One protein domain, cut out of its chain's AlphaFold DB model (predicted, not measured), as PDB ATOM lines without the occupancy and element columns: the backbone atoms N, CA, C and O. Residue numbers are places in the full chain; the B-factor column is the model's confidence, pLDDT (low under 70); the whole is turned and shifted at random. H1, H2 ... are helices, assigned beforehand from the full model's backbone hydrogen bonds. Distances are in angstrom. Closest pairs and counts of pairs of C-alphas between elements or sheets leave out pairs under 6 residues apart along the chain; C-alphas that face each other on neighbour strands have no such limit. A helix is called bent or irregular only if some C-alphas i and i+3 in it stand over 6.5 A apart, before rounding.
ATOM      1  N   GLY A 444     278.919 270.278 334.142       40.91
ATOM      2  CA  GLY A 444     278.784 271.730 333.996       40.91
ATOM      3  C   GLY A 444     278.739 272.496 335.326       40.91
ATOM      4  O   GLY A 444     279.153 273.650 335.372       40.91
ATOM      5  N   ALA A 445     278.290 271.885 336.430       39.25
ATOM      6  CA  ALA A 445     278.112 272.594 337.705       39.25
ATOM      7  C   ALA A 445     279.447 273.083 338.303       39.25
ATOM      8  O   ALA A 445     279.520 274.183 338.855       39.25
ATOM      9  N   HIS A 446     280.520 272.304 338.137       42.12
ATOM     10  CA  HIS A 446     281.844 272.660 338.648       42.12
ATOM     11  C   HIS A 446     282.556 273.724 337.793       42.12
ATOM     12  O   HIS A 446     283.268 274.554 338.361       42.12
ATOM     13  N   LYS A 447     282.329 273.757 336.468       48.34
ATOM     14  CA  LYS A 447     282.876 274.790 335.563       48.34
ATOM     15  C   LYS A 447     282.069 276.103 335.630       48.34
ATOM     16  O   LYS A 447     282.662 277.171 335.773       48.34
ATOM     17  N   MET A 448     280.732 276.035 335.664       50.06
ATOM     18  CA  MET A 448     279.848 277.214 335.746       50.06
ATOM     19  C   MET A 448     279.976 277.988 337.066       50.06
ATOM     20  O   MET A 448     279.793 279.202 337.084       50.06
ATOM     21  N   GLY A 449     280.306 277.324 338.181       53.41
ATOM     22  CA  GLY A 449     280.384 277.978 339.493       53.41
ATOM     23  C   GLY A 449     281.374 279.152 339.552       53.41
ATOM     24  O   GLY A 449     281.123 280.132 340.254       53.41
ATOM     25  N   ALA A 450     282.472 279.098 338.788       61.56
ATOM     26  CA  ALA A 450     283.453 280.185 338.712       61.56
ATOM     27  C   ALA A 450     282.935 281.390 337.899       61.56
ATOM     28  O   ALA A 450     283.112 282.543 338.306       61.56
ATOM     29  N   GLU A 451     282.246 281.129 336.789       59.38
ATOM     30  CA  GLU A 451     281.639 282.155 335.932       59.38
ATOM     31  C   GLU A 451     280.447 282.827 336.625       59.38
ATOM     32  O   GLU A 451     280.364 284.053 336.673       59.38
ATOM     33  N   ILE A 452     279.583 282.042 337.276       69.81
ATOM     34  CA  ILE A 452     278.444 282.541 338.058       69.81
ATOM     35  C   ILE A 452     278.929 283.383 339.234       69.81
ATOM     36  O   ILE A 452     278.379 284.450 339.500       69.81
ATOM     37  N   LYS A 453     279.995 282.962 339.922       71.12
ATOM     38  CA  LYS A 453     280.588 283.766 340.995       71.12
ATOM     39  C   LYS A 453     281.094 285.117 340.481       71.12
ATOM     40  O   LYS A 453     280.910 286.122 341.165       71.12
ATOM     41  N   THR A 454     281.675 285.144 339.281       69.19
ATOM     42  CA  THR A 454     282.116 286.381 338.619       69.19
ATOM     43  C   THR A 454     280.917 287.272 338.282       69.19
ATOM     44  O   THR A 454     280.904 288.439 338.671       69.19
ATOM     45  N   PHE A 455     279.853 286.711 337.699       70.88
ATOM     46  CA  PHE A 455     278.602 287.424 337.413       70.88
ATOM     47  C   PHE A 455     277.946 288.013 338.676       70.88
ATOM     48  O   PHE A 455     277.532 289.174 338.685       70.88
ATOM     49  N   LEU A 456     277.869 287.245 339.768       71.56
ATOM     50  CA  LEU A 456     277.321 287.720 341.045       71.56
ATOM     51  C   LEU A 456     278.154 288.880 341.610       71.56
ATOM     52  O   LEU A 456     277.594 289.859 342.106       71.56
ATOM     53  N   GLN A 457     279.482 288.804 341.482       76.62
ATOM     54  CA  GLN A 457     280.398 289.853 341.925       76.62
ATOM     55  C   GLN A 457     280.246 291.145 341.104       76.62
ATOM     56  O   GLN A 457     280.224 292.231 341.682       76.62
ATOM     57  N   GLU A 458     280.091 291.040 339.781       68.38
ATOM     58  CA  GLU A 458     279.868 292.181 338.877       68.38
ATOM     59  C   GLU A 458     278.527 292.888 339.130       68.38
ATOM     60  O   GLU A 458     278.424 294.107 338.984       68.38
ATOM     61  N   ASN A 459     277.514 292.142 339.580       66.06
ATOM     62  CA  ASN A 459     276.167 292.653 339.841       66.06
ATOM     63  C   ASN A 459     275.910 293.026 341.316       66.06
ATOM     64  O   ASN A 459     274.775 293.326 341.684       66.06
ATOM     65  N   ASN A 460     276.950 293.066 342.163       80.25
ATOM     66  CA  ASN A 460     276.861 293.353 343.607       80.25
ATOM     67  C   ASN A 460     275.911 292.413 344.385       80.25
ATOM     68  O   ASN A 460     275.274 292.829 345.357       80.25
ATOM     69  N   LEU A 461     275.815 291.151 343.966       79.31
ATOM     70  CA  LEU A 461     275.041 290.105 344.636       79.31
ATOM     71  C   LEU A 461     275.928 289.287 345.603       79.31
ATOM     72  O   LEU A 461     277.157 289.303 345.479       79.31
ATOM     73  N   PRO A 462     275.344 288.573 346.585       81.06
ATOM     74  CA  PRO A 462     276.097 287.701 347.488       81.06
ATOM     75  C   PRO A 462     276.887 286.613 346.736       81.06
ATOM     76  O   PRO A 462     276.362 285.968 345.835       81.06
ATOM     77  N   THR A 463     278.154 286.403 347.111       83.81
ATOM     78  CA  THR A 463     279.102 285.480 346.440       83.81
ATOM     79  C   THR A 463     279.574 284.332 347.339       83.81
ATOM     80  O   THR A 463     280.573 283.666 347.047       83.81
ATOM     81  N   ASP A 464     278.894 284.107 348.464       85.94
ATOM     82  CA  ASP A 464     279.154 282.956 349.325       85.94
ATOM     83  C   ASP A 464     278.773 281.640 348.623       85.94
ATOM     84  O   ASP A 464     278.019 281.624 347.650       85.94
ATOM     85  N   ASN A 465     279.310 280.518 349.110       82.06
ATOM     86  CA  ASN A 465     279.140 279.214 348.460       82.06
ATOM     87  C   ASN A 465     277.666 278.809 348.301       82.06
ATOM     88  O   ASN A 465     277.330 278.134 347.332       82.06
ATOM     89  N   LEU A 466     276.797 279.220 349.228       84.38
ATOM     90  CA  LEU A 466     275.376 278.898 349.181       84.38
ATOM     91  C   LEU A 466     274.655 279.744 348.125       84.38
ATOM     92  O   LEU A 466     273.855 279.211 347.361       84.38
ATOM     93  N   SER A 467     274.998 281.028 348.022       83.00
ATOM     94  CA  SER A 467     274.486 281.914 346.969       83.00
ATOM     95  C   SER A 467     274.953 281.492 345.575       83.00
ATOM     96  O   SER A 467     274.164 281.501 344.633       83.00
ATOM     97  N   VAL A 468     276.205 281.040 345.429       80.75
ATOM     98  CA  VAL A 468     276.702 280.469 344.164       80.75
ATOM     99  C   VAL A 468     275.948 279.182 343.818       80.75
ATOM    100  O   VAL A 468     275.558 279.001 342.666       80.75
ATOM    101  N   GLN A 469     275.677 278.316 344.799       82.81
ATOM    102  CA  GLN A 469     274.896 277.093 344.597       82.81
ATOM    103  C   GLN A 469     273.453 277.388 344.162       82.81
ATOM    104  O   GLN A 469     272.957 276.798 343.203       82.81
ATOM    105  N   ALA A 470     272.792 278.332 344.833       83.19
ATOM    106  CA  ALA A 470     271.441 278.766 344.499       83.19
ATOM    107  C   ALA A 470     271.375 279.400 343.104       83.19
ATOM    108  O   ALA A 470     270.523 279.028 342.300       83.19
ATOM    109  N   ALA A 471     272.318 280.290 342.778       75.94
ATOM    110  CA  ALA A 471     272.434 280.889 341.451       75.94
ATOM    111  C   ALA A 471     272.695 279.835 340.363       75.94
ATOM    112  O   ALA A 471     272.098 279.902 339.293       75.94
ATOM    113  N   THR A 472     273.518 278.825 340.655       75.50
ATOM    114  CA  THR A 472     273.746 277.686 339.754       75.50
ATOM    115  C   THR A 472     272.452 276.914 339.518       75.50
ATOM    116  O   THR A 472     272.113 276.632 338.372       75.50
ATOM    117  N   GLY A 473     271.667 276.653 340.566       74.19
ATOM    118  CA  GLY A 473     270.371 275.989 340.435       74.19
ATOM    119  C   GLY A 473     269.341 276.771 339.618       74.19
ATOM    120  O   GLY A 473     268.643 276.174 338.794       74.19
ATOM    121  N   LEU A 474     269.290 278.098 339.789       74.31
ATOM    122  CA  LEU A 474     268.459 278.996 338.978       74.31
ATOM    123  C   LEU A 474     268.853 278.920 337.498       74.31
ATOM    124  O   LEU A 474     267.995 278.698 336.646       74.31
ATOM    125  N   VAL A 475     270.151 279.030 337.194       68.88
ATOM    126  CA  VAL A 475     270.679 278.970 335.819       68.88
ATOM    127  C   VAL A 475     270.391 277.619 335.171       68.88
ATOM    128  O   VAL A 475     269.902 277.578 334.046       68.88
ATOM    129  N   MET A 476     270.607 276.517 335.896       60.97
ATOM    130  CA  MET A 476     270.332 275.160 335.408       60.97
ATOM    131  C   MET A 476     268.849 274.906 335.102       60.97
ATOM    132  O   MET A 476     268.539 273.967 334.375       60.97
ATOM    133  N   ASN A 477     267.941 275.723 335.645       62.16
ATOM    134  CA  ASN A 477     266.498 275.652 335.403       62.16
ATOM    135  C   ASN A 477     265.969 276.870 334.620       62.16
ATOM    136  O   ASN A 477     264.780 277.179 334.676       62.16
ATOM    137  N   ASN A 478     266.841 277.564 333.878       59.00
ATOM    138  CA  ASN A 478     266.512 278.717 333.030       59.00
ATOM    139  C   ASN A 478     265.813 279.876 333.768       59.00
ATOM    140  O   ASN A 478     265.042 280.632 333.170       59.00
ATOM    141  N   GLN A 479     266.079 280.036 335.061       64.06
ATOM    142  CA  GLN A 479     265.519 281.103 335.882       64.06
ATOM    143  C   GLN A 479     266.470 282.299 335.947       64.06
ATOM    144  O   GLN A 479     267.689 282.153 336.033       64.06
ATOM    145  N   GLU A 480     265.909 283.507 335.924       69.25
ATOM    146  CA  GLU A 480     266.700 284.734 336.018       69.25
ATOM    147  C   GLU A 480     267.256 284.934 337.433       69.25
ATOM    148  O   GLU A 480     266.531 284.808 338.426       69.25
ATOM    149  N   ILE A 481     268.538 285.303 337.516       73.25
ATOM    150  CA  ILE A 481     269.204 285.673 338.768       73.25
ATOM    151  C   ILE A 481     268.810 287.115 339.122       73.25
ATOM    152  O   ILE A 481     269.521 288.072 338.817       73.25
ATOM    153  N   THR A 482     267.654 287.274 339.760       78.31
ATOM    154  CA  THR A 482     267.240 288.524 340.415       78.31
ATOM    155  C   THR A 482     267.541 288.445 341.918       78.31
ATOM    156  O   THR A 482     267.657 287.338 342.447       78.31
ATOM    157  N   PRO A 483     267.648 289.575 342.646       76.31
ATOM    158  CA  PRO A 483     267.856 289.545 344.097       76.31
ATOM    159  C   PRO A 483     266.800 288.713 344.843       76.31
ATOM    160  O   PRO A 483     267.141 287.959 345.747       76.31
ATOM    161  N   GLU A 484     265.538 288.804 344.416       81.19
ATOM    162  CA  GLU A 484     264.402 288.090 345.010       81.19
ATOM    163  C   GLU A 484     264.452 286.579 344.727       81.19
ATOM    164  O   GLU A 484     264.331 285.767 345.647       81.19
ATOM    165  N   ASN A 485     264.715 286.187 343.474       77.88
ATOM    166  CA  ASN A 485     264.850 284.776 343.098       77.88
ATOM    167  C   ASN A 485     266.069 284.134 343.766       77.88
ATOM    168  O   ASN A 485     266.006 282.991 344.212       77.88
ATOM    169  N   LEU A 486     267.181 284.872 343.846       84.94
ATOM    170  CA  LEU A 486     268.398 284.407 344.497       84.94
ATOM    171  C   LEU A 486     268.169 284.193 345.994       84.94
ATOM    172  O   LEU A 486     268.574 283.159 346.519       84.94
ATOM    173  N   GLU A 487     267.488 285.117 346.676       86.62
ATOM    174  CA  GLU A 487     267.150 284.972 348.095       86.62
ATOM    175  C   GLU A 487     266.269 283.737 348.339       86.62
ATOM    176  O   GLU A 487     266.601 282.898 349.179       86.62
ATOM    177  N   SER A 488     265.204 283.571 347.550       84.94
ATOM    178  CA  SER A 488     264.295 282.421 347.631       84.94
ATOM    179  C   SER A 488     265.011 281.085 347.376       84.94
ATOM    180  O   SER A 488     264.933 280.159 348.191       84.94
ATOM    181  N   ALA A 489     265.800 280.992 346.301       86.00
ATOM    182  CA  ALA A 489     266.578 279.796 345.980       86.00
ATOM    183  C   ALA A 489     267.662 279.496 347.030       86.00
ATOM    184  O   ALA A 489     267.919 278.330 347.331       86.00
ATOM    185  N   THR A 490     268.257 280.523 347.644       88.44
ATOM    186  CA  THR A 490     269.226 280.364 348.744       88.44
ATOM    187  C   THR A 490     268.560 279.765 349.981       88.44
ATOM    188  O   THR A 490     269.143 278.893 350.626       88.44
ATOM    189  N   GLN A 491     267.320 280.157 350.301       87.38
ATOM    190  CA  GLN A 491     266.563 279.544 351.402       87.38
ATOM    191  C   GLN A 491     266.254 278.065 351.135       87.38
ATOM    192  O   GLN A 491     266.385 277.238 352.039       87.38
ATOM    193  N   ILE A 492     265.894 277.718 349.894       85.62
ATOM    194  CA  ILE A 492     265.688 276.320 349.482       85.62
ATOM    195  C   ILE A 492     266.999 275.535 349.616       85.62
ATOM    196  O   ILE A 492     267.011 274.475 350.245       85.62
ATOM    197  N   ALA A 493     268.106 276.076 349.098       85.69
ATOM    198  CA  ALA A 493     269.430 275.462 349.183       85.69
ATOM    199  C   ALA A 493     269.867 275.231 350.637       85.69
ATOM    200  O   ALA A 493     270.345 274.145 350.969       85.69
ATOM    201  N   LEU A 494     269.655 276.216 351.520       88.25
ATOM    202  CA  LEU A 494     269.991 276.117 352.941       88.25
ATOM    203  C   LEU A 494     269.237 274.966 353.603       88.25
ATOM    204  O   LEU A 494     269.853 274.046 354.137       88.25
ATOM    205  N   LYS A 495     267.901 275.007 353.530       84.44
ATOM    206  CA  LYS A 495     267.032 274.020 354.177       84.44
ATOM    207  C   LYS A 495     267.282 272.615 353.640       84.44
ATOM    208  O   LYS A 495     267.349 271.668 354.416       84.44
ATOM    209  N   MET A 496     267.467 272.481 352.327       86.25
ATOM    210  CA  MET A 496     267.750 271.198 351.691       86.25
ATOM    211  C   MET A 496     269.107 270.635 352.131       86.25
ATOM    212  O   MET A 496     269.180 269.472 352.522       86.25
ATOM    213  N   ASN A 497     270.173 271.441 352.122       84.31
ATOM    214  CA  ASN A 497     271.503 270.991 352.548       84.31
ATOM    215  C   ASN A 497     271.531 270.600 354.030       84.31
ATOM    216  O   ASN A 497     272.103 269.567 354.380       84.31
ATOM    217  N   THR A 498     270.892 271.398 354.891       82.81
ATOM    218  CA  THR A 498     270.751 271.082 356.318       82.81
ATOM    219  C   THR A 498     269.984 269.777 356.506       82.81
ATOM    220  O   THR A 498     270.445 268.895 357.226       82.81
ATOM    221  N   PHE A 499     268.867 269.597 355.801       83.56
ATOM    222  CA  PHE A 499     268.085 268.367 355.866       83.56
ATOM    223  C   PHE A 499     268.874 267.129 355.417       83.56
ATOM    224  O   PHE A 499     268.867 266.121 356.120       83.56
ATOM    225  N   LEU A 500     269.595 267.203 354.293       79.88
ATOM    226  CA  LEU A 500     270.418 266.093 353.790       79.88
ATOM    227  C   LEU A 500     271.530 265.701 354.774       79.88
ATOM    228  O   LEU A 500     271.813 264.516 354.935       79.88
ATOM    229  N   SER A 501     272.137 266.685 355.440       79.50
ATOM    230  CA  SER A 501     273.199 266.454 356.425       79.50
ATOM    231  C   SER A 501     272.668 265.820 357.715       79.50
ATOM    232  O   SER A 501     273.293 264.919 358.275       79.50
ATOM    233  N   GLU A 502     271.514 266.282 358.199       78.94
ATOM    234  CA  GLU A 502     270.989 265.904 359.514       78.94
ATOM    235  C   GLU A 502     270.080 264.655 359.482       78.94
ATOM    236  O   GLU A 502     269.943 263.947 360.490       78.94
ATOM    237  N   MET A 503     269.485 264.319 358.328       78.19
ATOM    238  CA  MET A 503     268.591 263.163 358.163       78.19
ATOM    239  C   MET A 503     269.366 261.831 358.052       78.19
ATOM    240  O   MET A 503     269.444 261.179 357.008       78.19
ATOM    241  N   THR A 504     269.961 261.410 359.173       76.81
ATOM    242  CA  THR A 504     270.746 260.165 359.304       76.81
ATOM    243  C   THR A 504     269.879 258.916 359.547       76.81
ATOM    244  O   THR A 504     268.731 259.040 359.983       76.81
ATOM    245  N   PRO A 505     270.396 257.676 359.341       68.50
ATOM    246  CA  PRO A 505     269.531 256.489 359.387       68.50
ATOM    247  C   PRO A 505     268.997 256.244 360.795       68.50
ATOM    248  O   PRO A 505     267.887 255.760 360.997       68.50
ATOM    249  N   THR A 506     269.809 256.623 361.779       69.88
ATOM    250  CA  THR A 506     269.453 256.631 363.192       69.88
ATOM    251  C   THR A 506     268.308 257.599 363.465       69.88
ATOM    252  O   THR A 506     267.397 257.260 364.210       69.88
ATOM    253  N   MET A 507     268.339 258.783 362.855       76.00
ATOM    254  CA  MET A 507     267.327 259.813 363.044       76.00
ATOM    255  C   MET A 507     265.994 259.428 362.398       76.00
ATOM    256  O   MET A 507     264.968 259.432 363.073       76.00
ATOM    257  N   ALA A 508     266.024 258.969 361.146       74.00
ATOM    258  CA  ALA A 508     264.840 258.455 360.461       74.00
ATOM    259  C   ALA A 508     264.215 257.256 361.209       74.00
ATOM    260  O   ALA A 508     262.998 257.151 361.314       74.00
ATOM    261  N   SER A 509     265.036 256.392 361.820       66.38
ATOM    262  CA  SER A 509     264.551 255.304 362.684       66.38
ATOM    263  C   SER A 509     263.900 255.800 363.982       66.38
ATOM    264  O   SER A 509     262.951 255.182 364.456       66.38
ATOM    265  N   ILE A 510     264.384 256.897 364.575       74.44
ATOM    266  CA  ILE A 510     263.759 257.501 365.764       74.44
ATOM    267  C   ILE A 510     262.428 258.159 365.394       74.44
ATOM    268  O   ILE A 510     261.466 257.999 366.140       74.44
ATOM    269  N   MET A 511     262.349 258.820 364.235       75.06
ATOM    270  CA  MET A 511     261.093 259.361 363.706       75.06
ATOM    271  C   MET A 511     260.047 258.256 363.538       75.06
ATOM    272  O   MET A 511     258.953 258.377 364.085       75.06
ATOM    273  N   LEU A 512     260.409 257.140 362.891       69.56
ATOM    274  CA  LEU A 512     259.505 255.999 362.697       69.56
ATOM    275  C   LEU A 512     259.006 255.416 364.030       69.56
ATOM    276  O   LEU A 512     257.809 255.186 364.192       69.56
ATOM    277  N   LYS A 513     259.890 255.274 365.029       69.50
ATOM    278  CA  LYS A 513     259.517 254.803 366.378       69.50
ATOM    279  C   LYS A 513     258.560 255.729 367.118       69.50
ATOM    280  O   LYS A 513     257.715 255.245 367.868       69.50
ATOM    281  N   ASP A 514     258.705 257.033 366.920       72.50
ATOM    282  CA  ASP A 514     257.818 258.042 367.502       72.50
ATOM    283  C   ASP A 514     256.540 258.237 366.652       72.50
ATOM    284  O   ASP A 514     255.719 259.104 366.949       72.50
ATOM    285  N   GLY A 515     256.331 257.397 365.626       68.19
ATOM    286  CA  GLY A 515     255.140 257.388 364.773       68.19
ATOM    287  C   GLY A 515     255.139 258.460 363.682       68.19
ATOM    288  O   GLY A 515     254.092 258.741 363.101       68.19
ATOM    289  N   ILE A 516     256.292 259.069 363.405       76.62
ATOM    290  CA  ILE A 516     256.467 260.117 362.399       76.62
ATOM    291  C   ILE A 516     257.121 259.494 361.169       76.62
ATOM    292  O   ILE A 516     258.272 259.062 361.221       76.62
ATOM    293  N   ASN A 517     256.410 259.458 360.040       75.00
ATOM    294  CA  ASN A 517     256.994 258.943 358.805       75.00
ATOM    295  C   ASN A 517     257.875 260.022 358.134       75.00
ATOM    296  O   ASN A 517     257.339 261.035 357.670       75.00
ATOM    297  N   PRO A 518     259.206 259.829 358.040       72.44
ATOM    298  CA  PRO A 518     260.111 260.800 357.425       72.44
ATOM    299  C   PRO A 518     259.876 260.990 355.918       72.44
ATOM    300  O   PRO A 518     260.233 262.036 355.391       72.44
ATOM    301  N   MET A 519     259.245 260.027 355.232       69.25
ATOM    302  CA  MET A 519     258.888 260.135 353.810       69.25
ATOM    303  C   MET A 519     257.750 261.118 353.540       69.25
ATOM    304  O   MET A 519     257.681 261.652 352.442       69.25
ATOM    305  N   HIS A 520     256.878 261.337 354.530       71.12
ATOM    306  CA  HIS A 520     255.664 262.153 354.411       71.12
ATOM    307  C   HIS A 520     255.700 263.432 355.250       71.12
ATOM    308  O   HIS A 520     254.705 264.147 355.378       71.12
ATOM    309  N   SER A 521     256.848 263.709 355.866       71.25
ATOM    310  CA  SER A 521     257.045 264.883 356.706       71.25
ATOM    311  C   SER A 521     257.538 266.066 355.874       71.25
ATOM    312  O   SER A 521     258.393 265.920 355.001       71.25
ATOM    313  N   ASN A 522     257.041 267.266 356.185       79.25
ATOM    314  CA  ASN A 522     257.662 268.502 355.711       79.25
ATOM    315  C   ASN A 522     259.072 268.629 356.315       79.25
ATOM    316  O   ASN A 522     259.269 268.304 357.490       79.25
ATOM    317  N   ILE A 523     260.031 269.135 355.537       80.81
ATOM    318  CA  ILE A 523     261.419 269.310 355.974       80.81
ATOM    319  C   ILE A 523     261.514 270.216 357.206       80.81
ATOM    320  O   ILE A 523     262.266 269.893 358.120       80.81
ATOM    321  N   ASP A 524     260.699 271.271 357.310       80.25
ATOM    322  CA  ASP A 524     260.693 272.140 358.498       80.25
ATOM    323  C   ASP A 524     260.293 271.376 359.778       80.25
ATOM    324  O   ASP A 524     260.959 271.485 360.805       80.25
ATOM    325  N   SER A 525     259.257 270.534 359.703       80.19
ATOM    326  CA  SER A 525     258.811 269.706 360.835       80.19
ATOM    327  C   SER A 525     259.809 268.598 361.174       80.19
ATOM    328  O   SER A 525     259.999 268.257 362.340       80.19
ATOM    329  N   ALA A 526     260.469 268.037 360.158       79.31
ATOM    330  CA  ALA A 526     261.519 267.050 360.357       79.31
ATOM    331  C   ALA A 526     262.751 267.672 361.034       79.31
ATOM    332  O   ALA A 526     263.297 267.076 361.957       79.31
ATOM    333  N   MET A 527     263.162 268.879 360.633       78.81
ATOM    334  CA  MET A 527     264.278 269.596 361.260       78.81
ATOM    335  C   MET A 527     263.980 269.975 362.719       78.81
ATOM    336  O   MET A 527     264.848 269.807 363.569       78.81
ATOM    337  N   GLU A 528     262.750 270.388 363.043       82.75
ATOM    338  CA  GLU A 528     262.336 270.652 364.433       82.75
ATOM    339  C   GLU A 528     262.458 269.390 365.312       82.75
ATOM    340  O   GLU A 528     263.010 269.436 366.413       82.75
ATOM    341  N   PHE A 529     262.040 268.234 364.787       79.38
ATOM    342  CA  PHE A 529     262.187 266.947 365.475       79.38
ATOM    343  C   PHE A 529     263.659 266.556 365.694       79.38
ATOM    344  O   PHE A 529     264.039 266.054 366.758       79.38
ATOM    345  N   ILE A 530     264.511 266.801 364.695       77.25
ATOM    346  CA  ILE A 530     265.958 266.557 364.764       77.25
ATOM    347  C   ILE A 530     266.598 267.397 365.873       77.25
ATOM    348  O   ILE A 530     267.374 266.874 366.686       77.25
ATOM    349  N   GLU A 531     266.252 268.684 365.932       77.94
ATOM    350  CA  GLU A 531     266.766 269.617 366.933       77.94
ATOM    351  C   GLU A 531     266.345 269.252 368.361       77.94
ATOM    352  O   GLU A 531     267.124 269.471 369.295       77.94
ATOM    353  N   GLU A 532     265.160 268.659 368.539       78.69
ATOM    354  CA  GLU A 532     264.663 268.196 369.838       78.69
ATOM    355  C   GLU A 532     265.430 266.961 370.351       78.69
ATOM    356  O   GLU A 532     265.721 266.848 371.546       78.69
ATOM    357  N   LYS A 533     265.791 266.027 369.460       73.75
ATOM    358  CA  LYS A 533     266.313 264.701 369.847       73.75
ATOM    359  C   LYS A 533     267.843 264.593 369.930       73.75
ATOM    360  O   LYS A 533     268.315 263.623 370.524       73.75
ATOM    361  N   ARG A 534     268.605 265.543 369.352       58.16
ATOM    362  CA  ARG A 534     270.094 265.664 369.349       58.16
ATOM    363  C   ARG A 534     270.857 264.368 369.662       58.16
ATOM    364  O   ARG A 534     271.363 264.165 370.769       58.16
ATOM    365  N   VAL A 535     270.975 263.497 368.667       57.94
ATOM    366  CA  VAL A 535     271.661 262.203 368.804       57.94
ATOM    367  C   VAL A 535     273.139 262.341 368.400       57.94
ATOM    368  O   VAL A 535     273.422 262.997 367.403       57.94
ATOM    369  N   PRO A 536     274.106 261.733 369.121       53.53
ATOM    370  CA  PRO A 536     275.515 261.769 368.722       53.53
ATOM    371  C   PRO A 536     275.767 261.061 367.377       53.53
ATOM    372  O   PRO A 536     275.270 259.953 367.162       53.53
ATOM    373  N   GLU A 537     276.597 261.661 366.516       47.31
ATOM    374  CA  GLU A 537     277.018 261.100 365.223       47.31
ATOM    375  C   GLU A 537     277.622 259.689 365.351       47.31
ATOM    376  O   GLU A 537     278.554 259.447 366.125       47.31
ATOM    377  N   ILE A 538     277.160 258.758 364.510       45.53
ATOM    378  CA  ILE A 538     277.783 257.441 364.337       45.53
ATOM    379  C   ILE A 538     278.328 257.349 362.909       45.53
ATOM    380  O   ILE A 538     277.574 257.173 361.957       45.53
ATOM    381  N   LYS A 539     279.659 257.397 362.767       40.53
ATOM    382  CA  LYS A 539     280.381 257.192 361.496       40.53
ATOM    383  C   LYS A 539     280.348 255.720 361.055       40.53
ATOM    384  O   LYS A 539     281.333 254.995 361.206       40.53
ATOM    385  N   LYS A 540     279.209 255.252 360.539       43.41
ATOM    386  CA  LYS A 540     279.068 253.968 359.827       43.41
ATOM    387  C   LYS A 540     278.390 254.193 358.478       43.41
ATOM    388  O   LYS A 540     277.548 255.075 358.357       43.41
ATOM    389  N   THR A 541     278.743 253.380 357.482       46.66
ATOM    390  CA  THR A 541     278.122 253.434 356.146       46.66
ATOM    391  C   THR A 541     276.617 253.157 356.234       46.66
ATOM    392  O   THR A 541     276.176 252.337 357.042       46.66
ATOM    393  N   VAL A 542     275.823 253.838 355.404       49.72
ATOM    394  CA  VAL A 542     274.347 253.822 355.422       49.72
ATOM    395  C   VAL A 542     273.776 252.396 355.422       49.72
ATOM    396  O   VAL A 542     272.953 252.057 356.272       49.72
ATOM    397  N   ALA A 543     274.287 251.518 354.551       48.69
ATOM    398  CA  ALA A 543     273.857 250.121 354.468       48.69
ATOM    399  C   ALA A 543     274.179 249.315 355.743       48.69
ATOM    400  O   ALA A 543     273.361 248.518 356.201       48.69
ATOM    401  N   GLN A 544     275.343 249.548 356.363       54.25
ATOM    402  CA  GLN A 544     275.717 248.894 357.623       54.25
ATOM    403  C   GLN A 544     274.885 249.406 358.804       54.25
ATOM    404  O   GLN A 544     274.629 248.647 359.738       54.25
ATOM    405  N   SER A 545     274.461 250.670 358.771       55.44
ATOM    406  CA  SER A 545     273.618 251.277 359.804       55.44
ATOM    407  C   SER A 545     272.186 250.734 359.760       55.44
ATOM    408  O   SER A 545     271.693 250.309 360.800       55.44
ATOM    409  N   ILE A 546     271.559 250.632 358.580       59.47
ATOM    410  CA  ILE A 546     270.201 250.066 358.422       59.47
ATOM    411  C   ILE A 546     270.168 248.582 358.822       59.47
ATOM    412  O   ILE A 546     269.314 248.161 359.600       59.47
ATOM    413  N   VAL A 547     271.149 247.789 358.375       59.09
ATOM    414  CA  VAL A 547     271.257 246.365 358.749       59.09
ATOM    415  C   VAL A 547     271.532 246.194 360.250       59.09
ATOM    416  O   VAL A 547     270.991 245.291 360.885       59.09
ATOM    417  N   ALA A 548     272.330 247.077 360.860       60.00
ATOM    418  CA  ALA A 548     272.568 247.048 362.302       60.00
ATOM    419  C   ALA A 548     271.337 247.456 363.133       60.00
ATOM    420  O   ALA A 548     271.241 247.039 364.287       60.00
ATOM    421  N   LEU A 549     270.422 248.266 362.589       64.94
ATOM    422  CA  LEU A 549     269.157 248.629 363.238       64.94
ATOM    423  C   LEU A 549     268.172 247.446 363.230       64.94
ATOM    424  O   LEU A 549     267.593 247.138 364.272       64.94
ATOM    425  N   GLU A 550     268.074 246.714 362.116       60.34
ATOM    426  CA  GLU A 550     267.268 245.484 361.994       60.34
ATOM    427  C   GLU A 550     267.781 244.381 362.937       60.34
ATOM    428  O   GLU A 550     267.021 243.813 363.718       60.34
ATOM    429  N   GLN A 551     269.097 244.136 362.959       65.75
ATOM    430  CA  GLN A 551     269.708 243.132 363.846       65.75
ATOM    431  C   GLN A 551     269.522 243.442 365.340       65.75
ATOM    432  O   GLN A 551     269.570 242.535 366.172       65.75
ATOM    433  N   LYS A 552     269.319 244.716 365.696       66.12
ATOM    434  CA  LYS A 552     269.026 245.160 367.067       66.12
ATOM    435  C   LYS A 552     267.527 245.152 367.398       66.12
ATOM    436  O   LYS A 552     267.177 245.573 368.499       66.12
ATOM    437  N   GLY A 553     266.661 244.721 366.474       61.72
ATOM    438  CA  GLY A 553     265.203 244.748 366.627       61.72
ATOM    439  C   GLY A 553     264.638 246.164 366.757       61.72
ATOM    440  O   GLY A 553     263.637 246.368 367.432       61.72
ATOM    441  N   GLN A 554     265.341 247.156 366.205       60.66
ATOM    442  CA  GLN A 554     264.968 248.567 366.305       60.66
ATOM    443  C   GLN A 554     264.104 249.047 365.141       60.66
ATOM    444  O   GLN A 554     263.555 250.134 365.255       60.66
ATOM    445  N   ILE A 555     264.025 248.267 364.066       66.81
ATOM    446  CA  ILE A 555     263.144 248.472 362.916       66.81
ATOM    447  C   ILE A 555     262.639 247.105 362.444       66.81
ATOM    448  O   ILE A 555     263.357 246.108 362.607       66.81
ATOM    449  N   ASP A 556     261.446 247.051 361.864       71.56
ATOM    450  CA  ASP A 556     260.908 245.861 361.200       71.56
ATOM    451  C   ASP A 556     261.249 245.802 359.692       71.56
ATOM    452  O   ASP A 556     262.017 246.610 359.159       71.56
ATOM    453  N   ALA A 557     260.745 244.777 358.999       65.69
ATOM    454  CA  ALA A 557     261.048 244.538 357.587       65.69
ATOM    455  C   ALA A 557     260.419 245.570 356.631       65.69
ATOM    456  O   ALA A 557     260.968 245.798 355.547       65.69
ATOM    457  N   ASP A 558     259.294 246.178 357.010       67.38
ATOM    458  CA  ASP A 558     258.615 247.204 356.219       67.38
ATOM    459  C   ASP A 558     259.245 248.579 356.487       67.38
ATOM    460  O   ASP A 558     259.629 249.263 355.536       67.38
ATOM    461  N   GLU A 559     259.540 248.905 357.750       63.88
ATOM    462  CA  GLU A 559     260.308 250.094 358.152       63.88
ATOM    463  C   GLU A 559     261.707 250.114 357.515       63.88
ATOM    464  O   GLU A 559     262.201 251.152 357.069       63.88
ATOM    465  N   LYS A 560     262.355 248.949 357.385       63.75
ATOM    466  CA  LYS A 560     263.622 248.807 356.649       63.75
ATOM    467  C   LYS A 560     263.479 249.155 355.167       63.75
ATOM    468  O   LYS A 560     264.387 249.766 354.600       63.75
ATOM    469  N   ARG A 561     262.381 248.749 354.522       61.75
ATOM    470  CA  ARG A 561     262.129 249.034 353.099       61.75
ATOM    471  C   ARG A 561     261.902 250.528 352.882       61.75
ATOM    472  O   ARG A 561     262.473 251.084 351.946       61.75
ATOM    473  N   GLU A 562     261.148 251.166 353.774       64.00
ATOM    474  CA  GLU A 562     260.919 252.616 353.763       64.00
ATOM    475  C   GLU A 562     262.213 253.401 353.992       64.00
ATOM    476  O   GLU A 562     262.516 254.311 353.220       64.00
ATOM    477  N   LEU A 563     263.045 252.996 354.959       64.62
ATOM    478  CA  LEU A 563     264.355 253.615 355.186       64.62
ATOM    479  C   LEU A 563     265.273 253.484 353.965       64.62
ATOM    480  O   LEU A 563     265.922 254.453 353.581       64.62
ATOM    481  N   ILE A 564     265.316 252.316 353.314       59.31
ATOM    482  CA  ILE A 564     266.082 252.138 352.068       59.31
ATOM    483  C   ILE A 564     265.551 253.061 350.958       59.31
ATOM    484  O   ILE A 564     266.349 253.634 350.215       59.31
ATOM    485  N   GLY A 565     264.228 253.214 350.848       60.53
ATOM    486  CA  GLY A 565     263.584 254.131 349.904       60.53
ATOM    487  C   GLY A 565     263.975 255.589 350.147       60.53
ATOM    488  O   GLY A 565     264.471 256.243 349.228       60.53
ATOM    489  N   LEU A 566     263.853 256.054 351.392       68.44
ATOM    490  CA  LEU A 566     264.272 257.389 351.821       68.44
ATOM    491  C   LEU A 566     265.743 257.643 351.474       68.44
ATOM    492  O   LEU A 566     266.067 258.654 350.863       68.44
ATOM    493  N   TYR A 567     266.635 256.694 351.772       67.88
ATOM    494  CA  TYR A 567     268.062 256.847 351.471       67.88
ATOM    495  C   TYR A 567     268.382 256.959 349.987       67.88
ATOM    496  O   TYR A 567     269.270 257.725 349.617       67.88
ATOM    497  N   ARG A 568     267.671 256.221 349.130       61.62
ATOM    498  CA  ARG A 568     267.838 256.344 347.674       61.62
ATOM    499  C   ARG A 568     267.440 257.730 347.183       61.62
ATOM    500  O   ARG A 568     268.126 258.280 346.329       61.62
ATOM    501  N   ILE A 569     266.371 258.293 347.745       67.44
ATOM    502  CA  ILE A 569     265.910 259.643 347.414       67.44
ATOM    503  C   ILE A 569     266.941 260.671 347.878       67.44
ATOM    504  O   ILE A 569     267.408 261.452 347.058       67.44
ATOM    505  N   LEU A 570     267.366 260.622 349.145       71.88
ATOM    506  CA  LEU A 570     268.357 261.558 349.689       71.88
ATOM    507  C   LEU A 570     269.677 261.516 348.904       71.88
ATOM    508  O   LEU A 570     270.215 262.566 348.573       71.88
ATOM    509  N   HIS A 571     270.156 260.325 348.533       67.00
ATOM    510  CA  HIS A 571     271.361 260.172 347.714       67.00
ATOM    511  C   HIS A 571     271.178 260.713 346.284       67.00
ATOM    512  O   HIS A 571     272.083 261.338 345.726       67.00
ATOM    513  N   GLY A 572     270.007 260.490 345.679       59.72
ATOM    514  CA  GLY A 572     269.670 261.031 344.359       59.72
ATOM    515  C   GLY A 572     269.624 262.561 344.347       59.72
ATOM    516  O   GLY A 572     270.153 263.180 343.423       59.72
ATOM    517  N   VAL A 573     269.067 263.162 345.405       71.94
ATOM    518  CA  VAL A 573     269.070 264.618 345.625       71.94
ATOM    519  C   VAL A 573     270.492 265.121 345.876       71.94
ATOM    520  O   VAL A 573     270.895 266.124 345.299       71.94
ATOM    521  N   GLU A 574     271.275 264.421 346.700       70.31
ATOM    522  CA  GLU A 574     272.656 264.794 347.022       70.31
ATOM    523  C   GLU A 574     273.567 264.817 345.786       70.31
ATOM    524  O   GLU A 574     274.454 265.664 345.697       70.31
ATOM    525  N   SER A 575     273.304 263.944 344.816       65.62
ATOM    526  CA  SER A 575     274.036 263.895 343.545       65.62
ATOM    527  C   SER A 575     273.596 264.981 342.546       65.62
ATOM    528  O   SER A 575     274.269 265.186 341.542       65.62
ATOM    529  N   ASN A 576     272.471 265.671 342.790       69.00
ATOM    530  CA  ASN A 576     271.855 266.636 341.863       69.00
ATOM    531  C   ASN A 576     271.340 267.905 342.574       69.00
ATOM    532  O   ASN A 576     270.293 268.445 342.206       69.00
ATOM    533  N   LYS A 577     272.052 268.384 343.603       77.06
ATOM    534  CA  LYS A 577     271.580 269.447 344.515       77.06
ATOM    535  C   LYS A 577     271.124 270.701 343.772       77.06
ATOM    536  O   LYS A 577     270.016 271.179 343.997       77.06
ATOM    537  N   GLU A 578     271.946 271.204 342.860       79.88
ATOM    538  CA  GLU A 578     271.716 272.462 342.146       79.88
ATOM    539  C   GLU A 578     270.469 272.365 341.256       79.88
ATOM    540  O   GLU A 578     269.607 273.244 341.280       79.88
ATOM    541  N   ARG A 579     270.295 271.242 340.548       72.44
ATOM    542  CA  ARG A 579     269.103 270.999 339.724       72.44
ATOM    543  C   ARG A 579     267.829 270.901 340.554       72.44
ATOM    544  O   ARG A 579     266.812 271.463 340.153       72.44
ATOM    545  N   VAL A 580     267.878 270.213 341.697       78.19
ATOM    546  CA  VAL A 580     266.719 270.052 342.591       78.19
ATOM    547  C   VAL A 580     266.309 271.391 343.200       78.19
ATOM    548  O   VAL A 580     265.115 271.686 343.242       78.19
ATOM    549  N   ILE A 581     267.274 272.235 343.583       83.06
ATOM    550  CA  ILE A 581     267.009 273.596 344.078       83.06
ATOM    551  C   ILE A 581     266.218 274.401 343.043       83.06
ATOM    552  O   ILE A 581     265.164 274.946 343.372       83.06
ATOM    553  N   GLY A 582     266.692 274.451 341.794       79.81
ATOM    554  CA  GLY A 582     266.012 275.221 340.753       79.81
ATOM    555  C   GLY A 582     264.667 274.624 340.332       79.81
ATOM    556  O   GLY A 582     263.725 275.375 340.102       79.81
ATOM    557  N   TYR A 583     264.519 273.294 340.315       79.31
ATOM    558  CA  TYR A 583     263.244 272.646 339.987       79.31
ATOM    559  C   TYR A 583     262.157 272.953 341.027       79.31
ATOM    560  O   TYR A 583     261.030 273.307 340.671       79.31
ATOM    561  N   LEU A 584     262.495 272.854 342.318       82.06
ATOM    562  CA  LEU A 584     261.570 273.187 343.404       82.06
ATOM    563  C   LEU A 584     261.208 274.674 343.393       82.06
ATOM    564  O   LEU A 584     260.046 275.023 343.599       82.06
ATOM    565  N   HIS A 585     262.187 275.535 343.111       85.12
ATOM    566  CA  HIS A 585     261.980 276.975 343.008       85.12
ATOM    567  C   HIS A 585     261.076 277.349 341.819       85.12
ATOM    568  O   HIS A 585     260.112 278.091 341.992       85.12
ATOM    569  N   ALA A 586     261.336 276.803 340.625       78.19
ATOM    570  CA  ALA A 586     260.559 277.059 339.408       78.19
ATOM    571  C   ALA A 586     259.089 276.666 339.532       78.19
ATOM    572  O   ALA A 586     258.211 277.408 339.095       78.19
ATOM    573  N   ASN A 587     258.827 275.530 340.173       74.81
ATOM    574  CA  ASN A 587     257.479 274.992 340.324       74.81
ATOM    575  C   ASN A 587     256.806 275.408 341.644       74.81
ATOM    576  O   ASN A 587     255.711 274.934 341.940       74.81
ATOM    577  N   GLN A 588     257.450 276.274 342.444       77.50
ATOM    578  CA  GLN A 588     256.960 276.741 343.752       77.50
ATOM    579  C   GLN A 588     256.542 275.576 344.668       77.50
ATOM    580  O   GLN A 588     255.556 275.646 345.406       77.50
ATOM    581  N   LEU A 589     257.286 274.471 344.590       77.56
ATOM    582  CA  LEU A 589     256.942 273.241 345.288       77.56
ATOM    583  C   LEU A 589     257.352 273.328 346.760       77.56
ATOM    584  O   LEU A 589     258.432 273.836 347.079       77.56
ATOM    585  N   PRO A 590     256.528 272.793 347.679       77.81
ATOM    586  CA  PRO A 590     256.916 272.693 349.074       77.81
ATOM    587  C   PRO A 590     258.099 271.732 349.225       77.81
ATOM    588  O   PRO A 590     258.208 270.723 348.525       77.81
ATOM    589  N   LEU A 591     258.971 272.033 350.183       78.62
ATOM    590  CA  LEU A 591     260.177 271.260 350.451       78.62
ATOM    591  C   LEU A 591     259.830 269.993 351.266       78.62
ATOM    592  O   LEU A 591     259.951 269.969 352.489       78.62
ATOM    593  N   THR A 592     259.357 268.944 350.583       81.25
ATOM    594  CA  THR A 592     259.042 267.620 351.166       81.25
ATOM    595  C   THR A 592     259.802 266.499 350.456       81.25
ATOM    596  O   THR A 592     260.255 266.667 349.323       81.25
ATOM    597  N   VAL A 593     259.946 265.336 351.101       76.44
ATOM    598  CA  VAL A 593     260.676 264.190 350.528       76.44
ATOM    599  C   VAL A 593     260.018 263.669 349.245       76.44
ATOM    600  O   VAL A 593     260.729 263.262 348.327       76.44
ATOM    601  N   GLU A 594     258.692 263.743 349.112       74.06
ATOM    602  CA  GLU A 594     258.006 263.349 347.874       74.06
ATOM    603  C   GLU A 594     258.295 264.302 346.720       74.06
ATOM    604  O   GLU A 594     258.510 263.848 345.600       74.06
ATOM    605  N   ARG A 595     258.353 265.613 346.983       80.31
ATOM    606  CA  ARG A 595     258.708 266.606 345.956       80.31
ATOM    607  C   ARG A 595     260.186 266.539 345.589       80.31
ATOM    608  O   ARG A 595     260.539 266.723 344.430       80.31
ATOM    609  N   LEU A 596     261.045 266.184 346.543       79.62
ATOM    610  CA  LEU A 596     262.441 265.846 346.271       79.62
ATOM    611  C   LEU A 596     262.565 264.590 345.395       79.62
ATOM    612  O   LEU A 596     263.352 264.569 344.451       79.62
ATOM    613  N   GLN A 597     261.766 263.556 345.668       71.38
ATOM    614  CA  GLN A 597     261.714 262.351 344.841       71.38
ATOM    615  C   GLN A 597     261.179 262.645 343.436       71.38
ATOM    616  O   GLN A 597     261.704 262.107 342.465       71.38
ATOM    617  N   GLU A 598     260.151 263.483 343.321       68.81
ATOM    618  CA  GLU A 598     259.604 263.952 342.046       68.81
ATOM    619  C   GLU A 598     260.652 264.720 341.242       68.81
ATOM    620  O   GLU A 598     260.870 264.389 340.078       68.81
ATOM    621  N   ALA A 599     261.381 265.642 341.878       69.81
ATOM    622  CA  ALA A 599     262.479 266.369 341.249       69.81
ATOM    623  C   ALA A 599     263.559 265.410 340.717       69.81
ATOM    624  O   ALA A 599     263.958 265.499 339.560       69.81
ATOM    625  N   VAL A 600     263.982 264.429 341.523       64.81
ATOM    626  CA  VAL A 600     264.970 263.416 341.103       64.81
ATOM    627  C   VAL A 600     264.430 262.512 339.987       64.81
ATOM    628  O   VAL A 600     265.176 262.129 339.090       64.81
ATOM    629  N   ARG A 601     263.135 262.171 339.999       59.16
ATOM    630  CA  ARG A 601     262.495 261.352 338.952       59.16
ATOM    631  C   ARG A 601     262.346 262.092 337.633       59.16
ATOM    632  O   ARG A 601     262.621 261.504 336.594       59.16
ATOM    633  N   TYR A 602     261.962 263.364 337.679       58.53
ATOM    634  CA  TYR A 602     261.951 264.244 336.513       58.53
ATOM    635  C   TYR A 602     263.330 264.271 335.835       58.53
ATOM    636  O   TYR A 602     263.427 264.247 334.615       58.53
ATOM    637  N   MET A 603     264.402 264.201 336.629       56.38
ATOM    638  CA  MET A 603     265.781 264.147 336.136       56.38
ATOM    639  C   MET A 603     266.210 262.752 335.641       56.38
ATOM    640  O   MET A 603     267.103 262.661 334.806       56.38
ATOM    641  N   GLY A 604     265.592 261.670 336.132       42.16
ATOM    642  CA  GLY A 604     265.897 260.284 335.742       42.16
ATOM    643  C   GLY A 604     265.094 259.735 334.552       42.16
ATOM    644  O   GLY A 604     265.484 258.718 333.985       42.16
ATOM    645  N   ASN A 605     263.991 260.384 334.159       38.84
ATOM    646  CA  ASN A 605     263.064 259.913 333.117       38.84
ATOM    647  C   ASN A 605     263.410 260.357 331.681       38.84
ATOM    648  O   ASN A 605     262.628 260.103 330.771       38.84
ATOM    649  N   ALA A 606     264.581 260.946 331.429       36.41
ATOM    650  CA  ALA A 606     265.020 261.298 330.072       36.41
ATOM    651  C   ALA A 606     265.389 260.079 329.184       36.41
ATOM    652  O   ALA A 606     265.957 260.267 328.118       36.41
TER     653      ALA A 606
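What this domain is: This is residues 444 to 606 of the 929 residues of an uncharacterized protein of Epulopiscium sp. Nuni2H_MBin001 (UniProt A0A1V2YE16). An elongated body of helices in two groups set end to end, with H1, H2, H8 and the first part of H3 at one end and H4, H6 and the first part of H7 at the other. The two longest helices, H3 and H7, reach inward from these ends and come near each other at their later parts; H5 packs on the later part of H3, and H9 packs on both H7 and H8. The printed part has 163 residues with nine named helices, H1 to H9 in order, and no named strand; the class is all helix. It is compact, with a radius of gyration of the C-alphas of 17.3 A, and spans 57 by 35 by 26 A.

Where its parts are: H1 is residues 444 to 458, 21.1 A long, beginning at C-alpha 444 (278.784, 271.730, 333.996). H1 is neither bent nor irregular, but only just: C-alphas 447 and 450 are 6.3 A apart. H2 is residues 465 to 476, and H3, residues 483 to 502, is 28.4 A long and ends at C-alpha 502 (270.989, 265.904, 359.514). H4 is residues 505 to 513, H5 residues 523 to 533 and H6 residues 542 to 551. H7, residues 557 to 574, is 25.6 A long. H8 is residues 577 to 586, and H9, residues 593 to 604, ends at C-alpha 604 (265.897, 260.284, 335.742).

How they stand to each other: H1 touches residues 468 to 472 of H2, the closest C-alphas being those of Lys 453 and Val 468, 6.0 A; they stand about perpendicular, but only just, at 70.1 degrees. H2 touches residues 485 to 494 of H3, closest at Ala 470 and Thr 490, C-alphas 5.0 A apart. H2 also touches H8, closest at the C-alphas of Gly 473 and Glu 578, 4.1 A, at a steep tilt of 62 degrees, the same way. H3 touches H5 with residues 495 to 502, closest at the C-alphas of Phe 499 and Met 527, 6.7 A. H3 and H4 meet only through their link. H6 and H7 form a helical hairpin at a shallow tilt of 12 degrees, opposite ways, and H4 touches both. H7 touches H9 with residues 566 to 573, closest at the C-alphas of Ile 569 and Gln 597, 5.6 A. H8 and H9 touch, about perpendicular at 74 degrees. In H2 to H9 every O i to N i+4 pair is within hydrogen-bond range; in H1, 9 of 11 are.

The domain as a whole: The two C-alphas farthest apart, those of Glu 458 and Gly 553, are 56.9 A apart. The printed part has no cut and no long link. The mean pLDDT of the printed part is 70.2, and 73 residues are under 70, among them residues 444 to 452, 534 to 555 and 598 to 606.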